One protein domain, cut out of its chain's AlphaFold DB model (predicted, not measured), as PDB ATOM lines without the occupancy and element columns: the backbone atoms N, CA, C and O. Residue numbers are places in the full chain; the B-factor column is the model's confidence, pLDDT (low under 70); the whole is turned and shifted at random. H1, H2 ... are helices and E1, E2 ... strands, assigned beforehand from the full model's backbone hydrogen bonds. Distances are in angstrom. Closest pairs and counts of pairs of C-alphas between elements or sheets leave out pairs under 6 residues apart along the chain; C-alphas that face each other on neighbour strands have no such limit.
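Overview. This is residues 38 to 142 of the 142 residues of an uncharacterized protein of Pseudomonas mendocina (UniProt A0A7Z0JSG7). Two strongly twisted four-stranded sheets, E1 E2 E3 E4 and E5 E6 E7 E8, stand partly face to face as a loose sandwich. The short helix H1 sits near one end of the first sheet, and the tail after E8 folds back to E7, where residues 140 to 141 pair with residues 116 to 117. The printed part has 105 residues, with one named helix and then eight named strands along the chain; the class is mostly strand, and both sheets are antiparallel in the order E1 - E2 - E3 - E4 and E5 - E6 - E7 - E8. The whole is compact, with a radius of gyration of the C-alphas of 13.6 A and spans of 41 by 31 by 19 A.

Arrangement. H1, residues 38 to 43, only grazes the first sheet with its residues 40 to 43. In H1, 1 of 2 O i to N i+4 pairs and 3 of 3 O i to N i+3 pairs are within hydrogen-bond range. E1, residues 44 to 50, and E2, residues 59 to 64, form a hairpin at 154 degrees, with N 45 and O 63 2.8 A apart. E3, residues 76 to 81, is antiparallel to E2, with N 79 and O 60 at 2.8 A. E4, residues 86 to 88, is antiparallel to E3, with N 80 and O 87 at 2.8 A. E1 to E4 are a meander, each strand the antiparallel neighbour of the one before. E5, residues 98 to 102, E6, residues 105 to 111, E7, residues 116 to 125, and E8, residues 130 to 135, form a second meander. There N 107 and O 100 are 2.8 A apart, N 122 and O 106 2.8 A, and N 132 and O 123 2.8 A. The two sheets make a sandwich, two sheets face to face, with strands at 12 degrees to each other. The closest C-alphas of E3 and E5 are those of Phe 76 and Glu 98, 6.5 A; those of E4 and E8 are Trp 88 and Ser 130, 7.3 A. E1 and E8 are apart.

Along the chain. H1 begins at C-alpha 38, (92.711, 91.338, 40.025). E1 measures 16.9 A from first to last C-alpha, E3 16.6 A, E2 16.2 A, and E6 19.8 A. E7, the longest strand, measures 28.6 A from C-alpha 116 at (60.864, 78.201, 39.678). E8 ends at C-alpha 135, (69.196, 73.865, 55.182).

Size, cuts and confidence. The C-alphas farthest apart are those of Asp 84 and Lys 142, 41.9 A. The printed part has no cut. The link E2 to E3, 11 residues, is long. Mean pLDDT of the printed part is 85.5; residue 68, residues 92 to 93, residues 136 to 138 and residue 142 are under 70.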
ATOM      1  N   LYS A  38      92.801  90.294  41.048       90.69
ATOM      2  CA  LYS A  38      92.711  91.338  40.025       90.69
ATOM      3  C   LYS A  38      91.940  90.843  38.802       90.69
ATOM      4  O   LYS A  38      91.031  91.539  38.357       90.69
ATOM      5  N   GLY A  39      92.265  89.649  38.302       89.12
ATOM      6  CA  GLY A  39      91.539  89.028  37.196       89.12
ATOM      7  C   GLY A  39      90.060  88.806  37.519       89.12
ATOM      8  O   GLY A  39      89.200  89.084  36.685       89.12
ATOM      9  N   VAL A  40      89.738  88.402  38.753       88.44
ATOM     10  CA  VAL A  40      88.341  88.288  39.208       88.44
ATOM     11  C   VAL A  40      87.630  89.645  39.156       88.44
ATOM     12  O   VAL A  40      86.563  89.751  38.552       88.44
ATOM     13  N   LEU A  41      88.228  90.701  39.717       89.31
ATOM     14  CA  LEU A  41      87.641  92.049  39.762       89.31
ATOM     15  C   LEU A  41      87.441  92.684  38.372       89.31
ATOM     16  O   LEU A  41      86.605  93.578  38.207       89.31
ATOM     17  N   GLU A  42      88.136  92.210  37.337       91.56
ATOM     18  CA  GLU A  42      87.869  92.614  35.952       91.56
ATOM     19  C   GLU A  42      86.523  92.071  35.437       91.56
ATOM     20  O   GLU A  42      85.841  92.775  34.688       91.56
ATOM     21  N   LEU A  43      86.082  90.902  35.911       89.00
ATOM     22  CA  LEU A  43      84.851  90.214  35.488       89.00
ATOM     23  C   LEU A  43      83.630  90.513  36.368       89.00
ATOM     24  O   LEU A  43      82.497  90.206  35.991       89.00
ATOM     25  N   VAL A  44      83.846  91.109  37.539       90.62
ATOM     26  CA  VAL A  44      82.797  91.311  38.546       90.62
ATOM     27  C   VAL A  44      82.710  92.770  38.982       90.62
ATOM     28  O   VAL A  44      83.584  93.589  38.689       90.62
ATOM     29  N   GLU A  45      81.633  93.102  39.676       94.12
ATOM     30  CA  GLU A  45      81.441  94.345  40.408       94.12
ATOM     31  C   GLU A  45      81.242  94.012  41.882       94.12
ATOM     32  O   GLU A  45      80.459  93.122  42.212       94.12
ATOM     33  N   ILE A  46      81.929  94.731  42.768       95.00
ATOM     34  CA  ILE A  46      81.637  94.681  44.201       95.00
ATOM     35  C   ILE A  46      80.348  95.477  44.409       95.00
ATOM     36  O   ILE A  46      80.306  96.677  44.135       95.00
ATOM     37  N   VAL A  47      79.289  94.791  44.829       94.62
ATOM     38  CA  VAL A  47      77.960  95.386  45.041       94.62
ATOM     39  C   VAL A  47      77.697  95.711  46.505       94.62
ATOM     40  O   VAL A  47      76.862  96.567  46.784       94.62
ATOM     41  N   ASP A  48      78.406  95.047  47.415       93.12
ATOM     42  CA  ASP A  48      78.375  95.310  48.849       93.12
ATOM     43  C   ASP A  48      79.692  94.853  49.492       93.12
ATOM     44  O   ASP A  48      80.418  94.038  48.911       93.12
ATOM     45  N   ALA A  49      79.999  95.374  50.675       92.25
ATOM     46  CA  ALA A  49      81.175  94.993  51.448       92.25
ATOM     47  C   ALA A  49      80.887  95.022  52.955       92.25
ATOM     48  O   ALA A  49      80.158  95.890  53.437       92.25
ATOM     49  N   GLY A  50      81.489  94.093  53.692       89.06
ATOM     50  CA  GLY A  50      81.405  94.034  55.150       89.06
ATOM     51  C   GLY A  50      81.872  92.695  55.709       89.06
ATOM     52  O   GLY A  50      82.075  91.751  54.961       89.06
ATOM     53  N   ASP A  51      82.024  92.617  57.024       89.50
ATOM     54  CA  ASP A  51      82.492  91.426  57.748       89.50
ATOM     55  C   ASP A  51      81.398  90.333  57.822       89.50
ATOM     56  O   ASP A  51      80.577  90.293  58.748       89.50
ATOM     57  N   ILE A  52      81.335  89.472  56.801       87.50
ATOM     58  CA  ILE A  52      80.327  88.410  56.649       87.50
ATOM     59  C   ILE A  52      80.660  87.237  57.576       87.50
ATOM     60  O   ILE A  52      79.754  86.617  58.149       87.50
ATOM     61  N   ASN A  53      81.944  86.919  57.739       86.44
ATOM     62  CA  ASN A  53      82.394  85.779  58.536       86.44
ATOM     63  C   ASN A  53      82.667  86.105  60.027       86.44
ATOM     64  O   ASN A  53      82.889  85.189  60.826       86.44
ATOM     65  N   SER A  54      82.536  87.373  60.429       87.25
ATOM     66  CA  SER A  54      82.813  87.887  61.777       87.25
ATOM     67  C   SER A  54      84.278  87.758  62.226       87.25
ATOM     68  O   SER A  54      84.514  87.537  63.423       87.25
ATOM     69  N   ASP A  55      85.248  87.842  61.315       86.50
ATOM     70  CA  ASP A  55      86.682  87.810  61.635       86.50
ATOM     71  C   ASP A  55      87.317  89.204  61.800       86.50
ATOM     72  O   ASP A  55      88.449  89.320  62.284       86.50
ATOM     73  N   GLY A  56      86.555  90.265  61.516       89.44
ATOM     74  CA  GLY A  56      86.980  91.659  61.623       89.44
ATOM     75  C   GLY A  56      87.625  92.232  60.358       89.44
ATOM     76  O   GLY A  56      88.112  93.367  60.410       89.44
ATOM     77  N   VAL A  57      87.637  91.489  59.251       91.62
ATOM     78  CA  VAL A  57      88.058  91.937  57.919       91.62
ATOM     79  C   VAL A  57      86.827  92.087  57.021       91.62
ATOM     80  O   VAL A  57      85.858  91.347  57.130       91.62
ATOM     81  N   ASP A  58      86.834  93.096  56.145       93.12
ATOM     82  CA  ASP A  58      85.737  93.282  55.194       93.12
ATOM     83  C   ASP A  58      85.790  92.222  54.082       93.12
ATOM     84  O   ASP A  58      86.771  92.126  53.335       93.12
ATOM     85  N   ASP A  59      84.685  91.502  53.920       92.19
ATOM     86  CA  ASP A  59      84.397  90.611  52.802       92.19
ATOM     87  C   ASP A  59      83.666  91.365  51.676       92.19
ATOM     88  O   ASP A  59      83.168  92.482  51.858       92.19
ATOM     89  N   TYR A  60      83.554  90.749  50.496       93.44
ATOM     90  CA  TYR A  60      82.903  91.359  49.335       93.44
ATOM     91  C   TYR A  60      81.742  90.528  48.816       93.44
ATOM     92  O   TYR A  60      81.895  89.359  48.462       93.44
ATOM     93  N   VAL A  61      80.590  91.170  48.642       93.44
ATOM     94  CA  VAL A  61      79.515  90.632  47.813       93.44
ATOM     95  C   VAL A  61      79.757  91.104  46.394       93.44
ATOM     96  O   VAL A  61      79.862  92.304  46.127       93.44
ATOM     97  N   ILE A  62      79.836  90.156  45.472       93.56
ATOM     98  CA  ILE A  62      80.128  90.445  44.078       93.56
ATOM     99  C   ILE A  62      78.959  90.088  43.175       93.56
ATOM    100  O   ILE A  62      78.170  89.186  43.460       93.56
ATOM    101  N   ARG A  63      78.894  90.782  42.045       92.81
ATOM    102  CA  ARG A  63      78.005  90.497  40.927       92.81
ATOM    103  C   ARG A  63      78.823  90.330  39.656       92.81
ATOM    104  O   ARG A  63      79.653  91.180  39.348       92.81
ATOM    105  N   TYR A  64      78.570  89.277  38.894       89.31
ATOM    106  CA  TYR A  64      79.198  89.085  37.588       89.31
ATOM    107  C   TYR A  64      78.692  90.136  36.594       89.31
ATOM    108  O   TYR A  64      77.489  90.383  36.515       89.31
ATOM    109  N   LYS A  65      79.614  90.777  35.859       86.62
ATOM    110  CA  LYS A  65      79.296  91.843  34.886       86.62
ATOM    111  C   LYS A  65      78.511  91.330  33.688       86.62
ATOM    112  O   LYS A  65      77.699  92.063  33.134       86.62
ATOM    113  N   ASP A  66      78.750  90.080  33.315       83.50
ATOM    114  CA  ASP A  66      77.994  89.406  32.275       83.50
ATOM    115  C   ASP A  66      76.850  88.609  32.897       83.50
ATOM    116  O   ASP A  66      76.998  87.945  33.928       83.50
ATOM    117  N   SER A  67      75.694  88.644  32.234       77.12
ATOM    118  CA  SER A  67      74.641  87.678  32.517       77.12
ATOM    119  C   SER A  67      75.128  86.303  32.084       77.12
ATOM    120  O   SER A  67      75.134  85.976  30.899       77.12
ATOM    121  N   VAL A  68      75.496  85.488  33.061       68.62
ATOM    122  CA  VAL A  68      75.879  84.087  32.862       68.62
ATOM    123  C   VAL A  68      74.725  83.124  33.167       68.62
ATOM    124  O   VAL A  68      74.869  81.919  32.973       68.62
ATOM    125  N   SER A  69      73.558  83.627  33.597       73.81
ATOM    126  CA  SER A  69      72.356  82.798  33.738       73.81
ATOM    127  C   SER A  69      71.688  82.540  32.381       73.81
ATOM    128  O   SER A  69      71.682  83.386  31.484       73.81
ATOM    129  N   ASN A  70      71.024  81.389  32.256       76.00
ATOM    130  CA  ASN A  70      70.231  81.037  31.070       76.00
ATOM    131  C   ASN A  70      68.971  81.906  30.878       76.00
ATOM    132  O   ASN A  70      68.264  81.733  29.885       76.00
ATOM    133  N   TYR A  71      68.665  82.817  31.807       78.88
ATOM    134  CA  TYR A  71      67.456  83.645  31.775       78.88
ATOM    135  C   TYR A  71      67.748  85.153  31.771       78.88
ATOM    136  O   TYR A  71      66.820  85.951  31.906       78.88
ATOM    137  N   GLY A  72      69.007  85.556  31.567       79.38
ATOM    138  CA  GLY A  72      69.377  86.969  31.454       79.38
ATOM    139  C   GLY A  72      69.618  87.670  32.795       79.38
ATOM    140  O   GLY A  72      69.665  88.900  32.829       79.38
ATOM    141  N   GLU A  73      69.715  86.924  33.899       85.94
ATOM    142  CA  GLU A  73      70.001  87.493  35.214       85.94
ATOM    143  C   GLU A  73      71.510  87.563  35.480       85.94
ATOM    144  O   GLU A  73      72.296  86.705  35.068       85.94
ATOM    145  N   PHE A  74      71.906  88.574  36.249       88.12
ATOM    146  CA  PHE A  74      73.240  88.619  36.828       88.12
ATOM    147  C   PHE A  74      73.345  87.638  37.988       88.12
ATOM    148  O   PHE A  74      72.399  87.460  38.757       88.12
ATOM    149  N   LEU A  75      74.521  87.036  38.115       89.50
ATOM    150  CA  LEU A  75      74.825  86.121  39.198       89.50
ATOM    151  C   LEU A  75      75.650  86.811  40.279       89.50
ATOM    152  O   LEU A  75      76.430  87.721  39.999       89.50
ATOM    153  N   PHE A  76      75.474  86.345  41.507       92.12
ATOM    154  CA  PHE A  76      76.114  86.836  42.712       92.12
ATOM    155  C   PHE A  76      76.926  85.726  43.377       92.12
ATOM    156  O   PHE A  76      76.556  84.549  43.327       92.12
ATOM    157  N   ASN A  77      78.023  86.123  44.017       91.81
ATOM    158  CA  ASN A  77      78.849  85.282  44.883       91.81
ATOM    159  C   ASN A  77      79.439  86.159  46.007       91.81
ATOM    160  O   ASN A  77      79.221  87.374  46.042       91.81
ATOM    161  N   VAL A  78      80.178  85.547  46.924       91.62
ATOM    162  CA  VAL A  78      80.888  86.207  48.016       91.62
ATOM    163  C   VAL A  78      82.375  85.909  47.881       91.62
ATOM    164  O   VAL A  78      82.761  84.783  47.577       91.62
ATOM    165  N   ILE A  79      83.204  86.916  48.118       92.62
ATOM    166  CA  ILE A  79      84.638  86.765  48.337       92.62
ATOM    167  C   ILE A  79      84.888  87.016  49.817       92.62
ATOM    168  O   ILE A  79      84.616  88.111  50.297       92.62
ATOM    169  N   ILE A  80      85.405  86.009  50.511       92.12
ATOM    170  CA  ILE A  80      85.821  86.101  51.906       92.12
ATOM    171  C   ILE A  80      87.281  86.541  51.960       92.12
ATOM    172  O   ILE A  80      88.103  85.987  51.226       92.12
ATOM    173  N   SER A  81      87.614  87.510  52.804       92.31
ATOM    174  CA  SER A  81      88.988  87.925  53.078       92.31
ATOM    175  C   SER A  81      89.330  87.676  54.538       92.31
ATOM    176  O   SER A  81      88.522  87.949  55.404       92.31
ATOM    177  N   ASP A  82      90.544  87.200  54.813       88.75
ATOM    178  CA  ASP A  82      91.066  87.074  56.186       88.75
ATOM    179  C   ASP A  82      92.242  88.035  56.451       88.75
ATOM    180  O   ASP A  82      92.987  87.890  57.420       88.75
ATOM    181  N   GLY A  83      92.444  89.006  55.554       87.25
ATOM    182  CA  GLY A  83      93.557  89.956  55.575       87.25
ATOM    183  C   GLY A  83      94.857  89.433  54.950       87.25
ATOM    184  O   GLY A  83      95.642  90.241  54.451       87.25
ATOM    185  N   ASP A  84      95.058  88.114  54.899       87.06
ATOM    186  CA  ASP A  84      96.219  87.472  54.270       87.06
ATOM    187  C   ASP A  84      95.895  86.934  52.866       87.06
ATOM    188  O   ASP A  84      96.789  86.773  52.026       87.06
ATOM    189  N   GLY A  85      94.619  86.671  52.585       89.69
ATOM    190  CA  GLY A  85      94.164  86.188  51.291       89.69
ATOM    191  C   GLY A  85      92.684  86.415  51.015       89.69
ATOM    192  O   GLY A  85      91.994  87.182  51.692       89.69
ATOM    193  N   TYR A  86      92.223  85.732  49.966       90.94
ATOM    194  CA  TYR A  86      90.850  85.774  49.484       90.94
ATOM    195  C   TYR A  86      90.372  84.365  49.142       90.94
ATOM    196  O   TYR A  86      91.137  83.575  48.582       90.94
ATOM    197  N   TRP A  87      89.108  84.069  49.430       90.69
ATOM    198  CA  TRP A  87      88.453  82.798  49.133       90.69
ATOM    199  C   TRP A  87      87.085  83.042  48.525       90.69
ATOM    200  O   TRP A  87      86.394  83.997  48.868       90.69
ATOM    201  N   TRP A  88      86.667  82.157  47.634       90.00
ATOM    202  CA  TRP A  88      85.273  82.074  47.250       90.00
ATOM    203  C   TRP A  88      84.450  81.599  48.442       90.00
ATOM    204  O   TRP A  88      84.718  80.539  48.992       90.00
ATOM    205  N   GLY A  89      83.432  82.366  48.831       87.81
ATOM    206  CA  GLY A  89      82.506  81.938  49.875       87.81
ATOM    207  C   GLY A  89      81.771  80.665  49.456       87.81
ATOM    208  O   GLY A  89      81.640  79.737  50.246       87.81
ATOM    209  N   PHE A  90      81.347  80.590  48.196       86.69
ATOM    210  CA  PHE A  90      80.671  79.424  47.625       86.69
ATOM    211  C   PHE A  90      81.571  78.678  46.639       86.69
ATOM    212  O   PHE A  90      82.542  79.226  46.126       86.69
ATOM    213  N   VAL A  91      81.270  77.409  46.364       73.56
ATOM    214  CA  VAL A  91      81.995  76.647  45.335       73.56
ATOM    215  C   VAL A  91      81.796  77.319  43.967       73.56
ATOM    216  O   VAL A  91      80.783  77.967  43.729       73.56
ATOM    217  N   TYR A  92      82.777  77.206  43.066       62.53
ATOM    218  CA  TYR A  92      82.793  77.930  41.785       62.53
ATOM    219  C   TYR A  92      81.640  77.567  40.829       62.53
ATOM    220  O   TYR A  92      81.481  78.208  39.798       62.53
ATOM    221  N   ASP A  93      80.858  76.527  41.102       68.94
ATOM    222  CA  ASP A  93      79.635  76.186  40.368       68.94
ATOM    223  C   ASP A  93      78.362  76.709  41.052       68.94
ATOM    224  O   ASP A  93      77.292  76.731  40.439       68.94
ATOM    225  N   GLU A  94      78.468  77.176  42.296       76.94
ATOM    226  CA  GLU A  94      77.353  77.658  43.089       76.94
ATOM    227  C   GLU A  94      77.263  79.189  43.033       76.94
ATOM    228  O   GLU A  94      78.059  79.938  43.602       76.94
ATOM    229  N   TYR A  95      76.246  79.652  42.308       84.75
ATOM    230  CA  TYR A  95      75.934  81.061  42.121       84.75
ATOM    231  C   TYR A  95      74.450  81.331  42.346       84.75
ATOM    232  O   TYR A  95      73.590  80.471  42.121       84.75
ATOM    233  N   PHE A  96      74.145  82.571  42.718       89.75
ATOM    234  CA  PHE A  96      72.793  82.986  43.080       89.75
ATOM    235  C   PHE A  96      72.330  84.156  42.227       89.75
ATOM    236  O   PHE A  96      73.123  85.012  41.861       89.75
ATOM    237  N   VAL A  97      71.035  84.229  41.940       90.81
ATOM    238  CA  VAL A  97      70.436  85.424  41.320       90.81
ATOM    239  C   VAL A  97      70.142  86.514  42.355       90.81
ATOM    240  O   VAL A  97      69.926  87.668  41.998       90.81
ATOM    241  N   GLU A  98      70.133  86.156  43.640       91.00
ATOM    242  CA  GLU A  98      69.977  87.073  44.768       91.00
ATOM    243  C   GLU A  98      70.643  86.472  46.017       91.00
ATOM    244  O   GLU A  98      70.495  85.279  46.296       91.00
ATOM    245  N   LEU A  99      71.348  87.311  46.779       92.25
ATOM    246  CA  LEU A  99      71.916  86.982  48.086       92.25
ATOM    247  C   LEU A  99      71.299  87.884  49.157       92.25
ATOM    248  O   LEU A  99      71.156  89.090  48.949       92.25
ATOM    249  N   LYS A 100      70.950  87.309  50.311       89.88
ATOM    250  CA  LYS A 100      70.517  88.053  51.503       89.88
ATOM    251  C   LYS A 100      71.361  87.667  52.697       89.88
ATOM    252  O   LYS A 100      71.595  86.484  52.923       89.88
ATOM    253  N   PHE A 101      71.742  88.659  53.483       86.06
ATOM    254  CA  PHE A 101      72.580  88.477  54.659       86.06
ATOM    255  C   PHE A 101      71.754  88.749  55.915       86.06
ATOM    256  O   PHE A 101      71.128  89.799  56.051       86.06
ATOM    257  N   GLU A 102      71.730  87.777  56.822       83.06
ATOM    258  CA  GLU A 102      71.012  87.828  58.095       83.06
ATOM    259  C   GLU A 102      71.972  87.414  59.219       83.06
ATOM    260  O   GLU A 102      72.053  86.247  59.617       83.06
ATOM    261  N   GLY A 103      72.751  88.376  59.718       78.62
ATOM    262  CA  GLY A 103      73.831  88.096  60.665       78.62
ATOM    263  C   GLY A 103      74.877  87.179  60.032       78.62
ATOM    264  O   GLY A 103      75.454  87.523  59.013       78.62
ATOM    265  N   ARG A 104      75.086  85.991  60.613       77.19
ATOM    266  CA  ARG A 104      76.034  84.975  60.108       77.19
ATOM    267  C   ARG A 104      75.440  84.017  59.076       77.19
ATOM    268  O   ARG A 104      76.094  83.062  58.671       77.19
ATOM    269  N   THR A 105      74.171  84.207  58.724       86.38
ATOM    270  CA  THR A 105      73.489  83.372  57.739       86.38
ATOM    271  C   THR A 105      73.430  84.097  56.405       86.38
ATOM    272  O   THR A 105      72.988  85.244  56.339       86.38
ATOM    273  N   VAL A 106      73.801  83.396  55.339       90.00
ATOM    274  CA  VAL A 106      73.576  83.839  53.964       90.00
ATOM    275  C   VAL A 106      72.421  83.038  53.384       90.00
ATOM    276  O   VAL A 106      72.401  81.812  53.451       90.00
ATOM    277  N   VAL A 107      71.432  83.722  52.824       90.56
ATOM    278  CA  VAL A 107      70.322  83.106  52.099       90.56
ATOM    279  C   VAL A 107      70.548  83.332  50.615       90.56
ATOM    280  O   VAL A 107      70.462  84.462  50.132       90.56
ATOM    281  N   GLY A 108      70.828  82.247  49.903       91.31
ATOM    282  CA  GLY A 108      71.003  82.244  48.461       91.31
ATOM    283  C   GLY A 108      69.718  81.851  47.745       91.31
ATOM    284  O   GLY A 108      69.022  80.916  48.154       91.31
ATOM    285  N   ILE A 109      69.391  82.580  46.681       90.62
ATOM    286  CA  ILE A 109      68.258  82.281  45.807       90.62
ATOM    287  C   ILE A 109      68.802  81.957  44.419       90.62
ATOM    288  O   ILE A 109      69.441  82.804  43.795       90.62
ATOM    289  N   SER A 110      68.514  80.756  43.924       89.00
ATOM    290  CA  SER A 110      68.931  80.295  42.596       89.00
ATOM    291  C   SER A 110      67.724  80.006  41.710       89.00
ATOM    292  O   SER A 110      66.607  79.756  42.173       89.00
ATOM    293  N   ARG A 111      67.941  80.108  40.399       86.62
ATOM    294  CA  ARG A 111      66.921  79.936  39.367       86.62
ATOM    295  C   ARG A 111      66.957  78.505  38.839       86.62
ATOM    296  O   ARG A 111      67.963  78.096  38.277       86.62
ATOM    297  N   GLU A 112      65.842  77.787  38.959       85.56
ATOM    298  CA  GLU A 112      65.717  76.385  38.509       85.56
ATOM    299  C   GLU A 112      64.879  76.251  37.226       85.56
ATOM    300  O   GLU A 112      64.883  75.223  36.552       85.56
ATOM    301  N   GLY A 113      64.101  77.286  36.897       83.50
ATOM    302  CA  GLY A 113      63.173  77.293  35.775       83.50
ATOM    303  C   GLY A 113      62.633  78.692  35.495       83.50
ATOM    304  O   GLY A 113      62.919  79.637  36.222       83.50
ATOM    305  N   ALA A 114      61.776  78.836  34.480       82.50
ATOM    306  CA  ALA A 114      61.224  80.138  34.076       82.50
ATOM    307  C   ALA A 114      60.383  80.847  35.160       82.50
ATOM    308  O   ALA A 114      60.231  82.069  35.131       82.50
ATOM    309  N   VAL A 115      59.853  80.116  36.140       84.12
ATOM    310  CA  VAL A 115      59.131  80.665  37.309       84.12
ATOM    311  C   VAL A 115      59.555  80.008  38.626       84.12
ATOM    312  O   VAL A 115      59.073  80.394  39.689       84.12
ATOM    313  N   ASP A 116      60.466  79.038  38.553       88.62
ATOM    314  CA  ASP A 116      60.864  78.201  39.678       88.62
ATOM    315  C   ASP A 116      62.199  78.670  40.255       88.62
ATOM    316  O   ASP A 116      63.157  78.937  39.522       88.62
ATOM    317  N   TYR A 117      62.250  78.728  41.582       88.06
ATOM    318  CA  TYR A 117      63.420  79.132  42.347       88.06
ATOM    319  C   TYR A 117      63.692  78.150  43.480       88.06
ATOM    320  O   TYR A 117      62.761  77.597  44.081       88.06
ATOM    321  N   SER A 118      64.970  77.993  43.803       88.19
ATOM    322  CA  SER A 118      65.439  77.344  45.017       88.19
ATOM    323  C   SER A 118      65.924  78.406  45.999       88.19
ATOM    324  O   SER A 118      66.499  79.426  45.623       88.19
ATOM    325  N   VAL A 119      65.630  78.190  47.279       90.00
ATOM    326  CA  VAL A 119      66.164  79.001  48.373       90.00
ATOM    327  C   VAL A 119      66.962  78.078  49.272       90.00
ATOM    328  O   VAL A 119      66.423  77.075  49.752       90.00
ATOM    329  N   LYS A 120      68.220  78.438  49.501       89.75
ATOM    330  CA  LYS A 120      69.159  77.719  50.357       89.75
ATOM    331  C   LYS A 120      69.723  78.664  51.409       89.75
ATOM    332  O   LYS A 120      69.789  79.875  51.191       89.75
ATOM    333  N   LYS A 121      70.085  78.120  52.570       90.25
ATOM    334  CA  LYS A 121      70.718  78.892  53.644       90.25
ATOM    335  C   LYS A 121      72.076  78.311  53.968       90.25
ATOM    336  O   LYS A 121      72.209  77.092  54.068       90.25
ATOM    337  N   TYR A 122      73.017  79.200  54.221       90.56
ATOM    338  CA  TYR A 122      74.403  78.878  54.486       90.56
ATOM    339  C   TYR A 122      74.886  79.596  55.734       90.56
ATOM    340  O   TYR A 122      74.400  80.678  56.066       90.56
ATOM    341  N   THR A 123      75.861  78.995  56.398       89.56
ATOM    342  CA  THR A 123      76.672  79.640  57.431       89.56
ATOM    343  C   THR A 123      78.131  79.531  57.032       89.56
ATOM    344  O   THR A 123      78.522  78.563  56.385       89.56
ATOM    345  N   TYR A 124      78.954  80.481  57.455       86.50
ATOM    346  CA  TYR A 124      80.390  80.341  57.262       86.50
ATOM    347  C   TYR A 124      80.971  79.266  58.193       86.50
ATOM    348  O   TYR A 124      80.752  79.297  59.410       86.50
ATOM    349  N   ASN A 125      81.722  78.332  57.618       82.56
ATOM    350  CA  ASN A 125      82.527  77.335  58.303       82.56
ATOM    351  C   ASN A 125      83.982  77.818  58.352       82.56
ATOM    352  O   ASN A 125      84.709  77.808  57.363       82.56
ATOM    353  N   VAL A 126      84.423  78.214  59.547       77.19
ATOM    354  CA  VAL A 126      85.765  78.773  59.775       77.19
ATOM    355  C   VAL A 126      86.883  77.759  59.505       77.19
ATOM    356  O   VAL A 126      87.980  78.149  59.120       77.19
ATOM    357  N   GLN A 127      86.635  76.463  59.723       76.38
ATOM    358  CA  GLN A 127      87.660  75.431  59.530       76.38
ATOM    359  C   GLN A 127      87.918  75.179  58.048       76.38
ATOM    360  O   GLN A 127      89.067  75.024  57.642       76.38
ATOM    361  N   GLU A 128      86.846  75.150  57.259       76.44
ATOM    362  CA  GLU A 128      86.903  74.914  55.816       76.44
ATOM    363  C   GLU A 128      87.097  76.203  55.010       76.44
ATOM    364  O   GLU A 128      87.412  76.135  53.825       76.44
ATOM    365  N   LYS A 129      86.959  77.364  55.662       76.81
ATOM    366  CA  LYS A 129      86.952  78.698  55.048       76.81
ATOM    367  C   LYS A 129      85.916  78.830  53.926       76.81
ATOM    368  O   LYS A 129      86.173  79.458  52.904       76.81
ATOM    369  N   SER A 130      84.743  78.241  54.144       83.12
ATOM    370  CA  SER A 130      83.706  78.058  53.131       83.12
ATOM    371  C   SER A 130      82.315  78.373  53.675       83.12
ATOM    372  O   SER A 130      82.082  78.375  54.883       83.12
ATOM    373  N   MET A 131      81.359  78.636  52.789       86.25
ATOM    374  CA  MET A 131      79.940  78.645  53.127       86.25
ATOM    375  C   MET A 131      79.403  77.215  53.113       86.25
ATOM    376  O   MET A 131      79.370  76.560  52.074       86.25
ATOM    377  N   GLU A 132      78.926  76.751  54.261       86.25
ATOM    378  CA  GLU A 132      78.328  75.431  54.428       86.25
ATOM    379  C   GLU A 132      76.801  75.544  54.420       86.25
ATOM    380  O   GLU A 132      76.213  76.350  55.149       86.25
ATOM    381  N   GLU A 133      76.141  74.738  53.585       88.31
ATOM    382  CA  GLU A 133      74.681  74.692  53.503       88.31
ATOM    383  C   GLU A 133      74.097  74.070  54.782       88.31
ATOM    384  O   GLU A 133      74.346  72.911  55.103       88.31
ATOM    385  N   ILE A 134      73.265  74.823  55.505       85.19
ATOM    386  CA  ILE A 134      72.649  74.377  56.771       85.19
ATOM    387  C   ILE A 134      71.181  73.973  56.621       85.19
ATOM    388  O   ILE A 134      70.589  73.390  57.530       85.19
ATOM    389  N   SER A 135      70.558  74.299  55.488       75.88
ATOM    390  CA  SER A 135      69.196  73.865  55.182       75.88
ATOM    391  C   SER A 135      68.939  73.878  53.681       75.88
ATOM    392  O   SER A 135      69.090  74.925  53.040       75.88
ATOM    393  N   ALA A 136      68.454  72.748  53.171       65.62
ATOM    394  CA  ALA A 136      68.179  72.565  51.757       65.62
ATOM    395  C   ALA A 136      66.729  72.899  51.387       65.62
ATOM    396  O   ALA A 136      65.774  72.383  51.970       65.62
ATOM    397  N   PHE A 137      66.614  73.699  50.328       61.56
ATOM    398  CA  PHE A 137      65.557  73.670  49.321       61.56
ATOM    399  C   PHE A 137      64.115  73.918  49.794       61.56
ATOM    400  O   PHE A 137      63.314  73.006  50.002       61.56
ATOM    401  N   ILE A 138      63.723  75.193  49.793       67.62
ATOM    402  CA  ILE A 138      62.311  75.565  49.628       67.62
ATOM    403  C   ILE A 138      62.095  75.895  48.152       67.62
ATOM    404  O   ILE A 138      62.472  76.983  47.712       67.62
ATOM    405  N   LYS A 139      61.474  74.982  47.391       74.31
ATOM    406  CA  LYS A 139      61.015  75.309  46.036       74.31
ATOM    407  C   LYS A 139      59.933  76.375  46.131       74.31
ATOM    408  O   LYS A 139      58.925  76.182  46.812       74.31
ATOM    409  N   LYS A 140      60.133  77.487  45.434       72.44
ATOM    410  CA  LYS A 140      59.124  78.535  45.291       72.44
ATOM    411  C   LYS A 140      58.797  78.704  43.820       72.44
ATOM    412  O   LYS A 140      59.697  78.812  42.993       72.44
ATOM    413  N   THR A 141      57.508  78.748  43.522       75.25
ATOM    414  CA  THR A 141      56.999  79.182  42.223       75.25
ATOM    415  C   THR A 141      56.495  80.604  42.410       75.25
ATOM    416  O   THR A 141      55.744  80.864  43.354       75.25
ATOM    417  N   LYS A 142      56.991  81.524  41.585       64.00
ATOM    418  CA  LYS A 142      56.563  82.925  41.610       64.00
ATOM    419  C   LYS A 142      55.236  83.113  40.881       64.00
ATOM    420  O   LYS A 142      55.029  82.417  39.863       64.00
TER     421      LYS A 142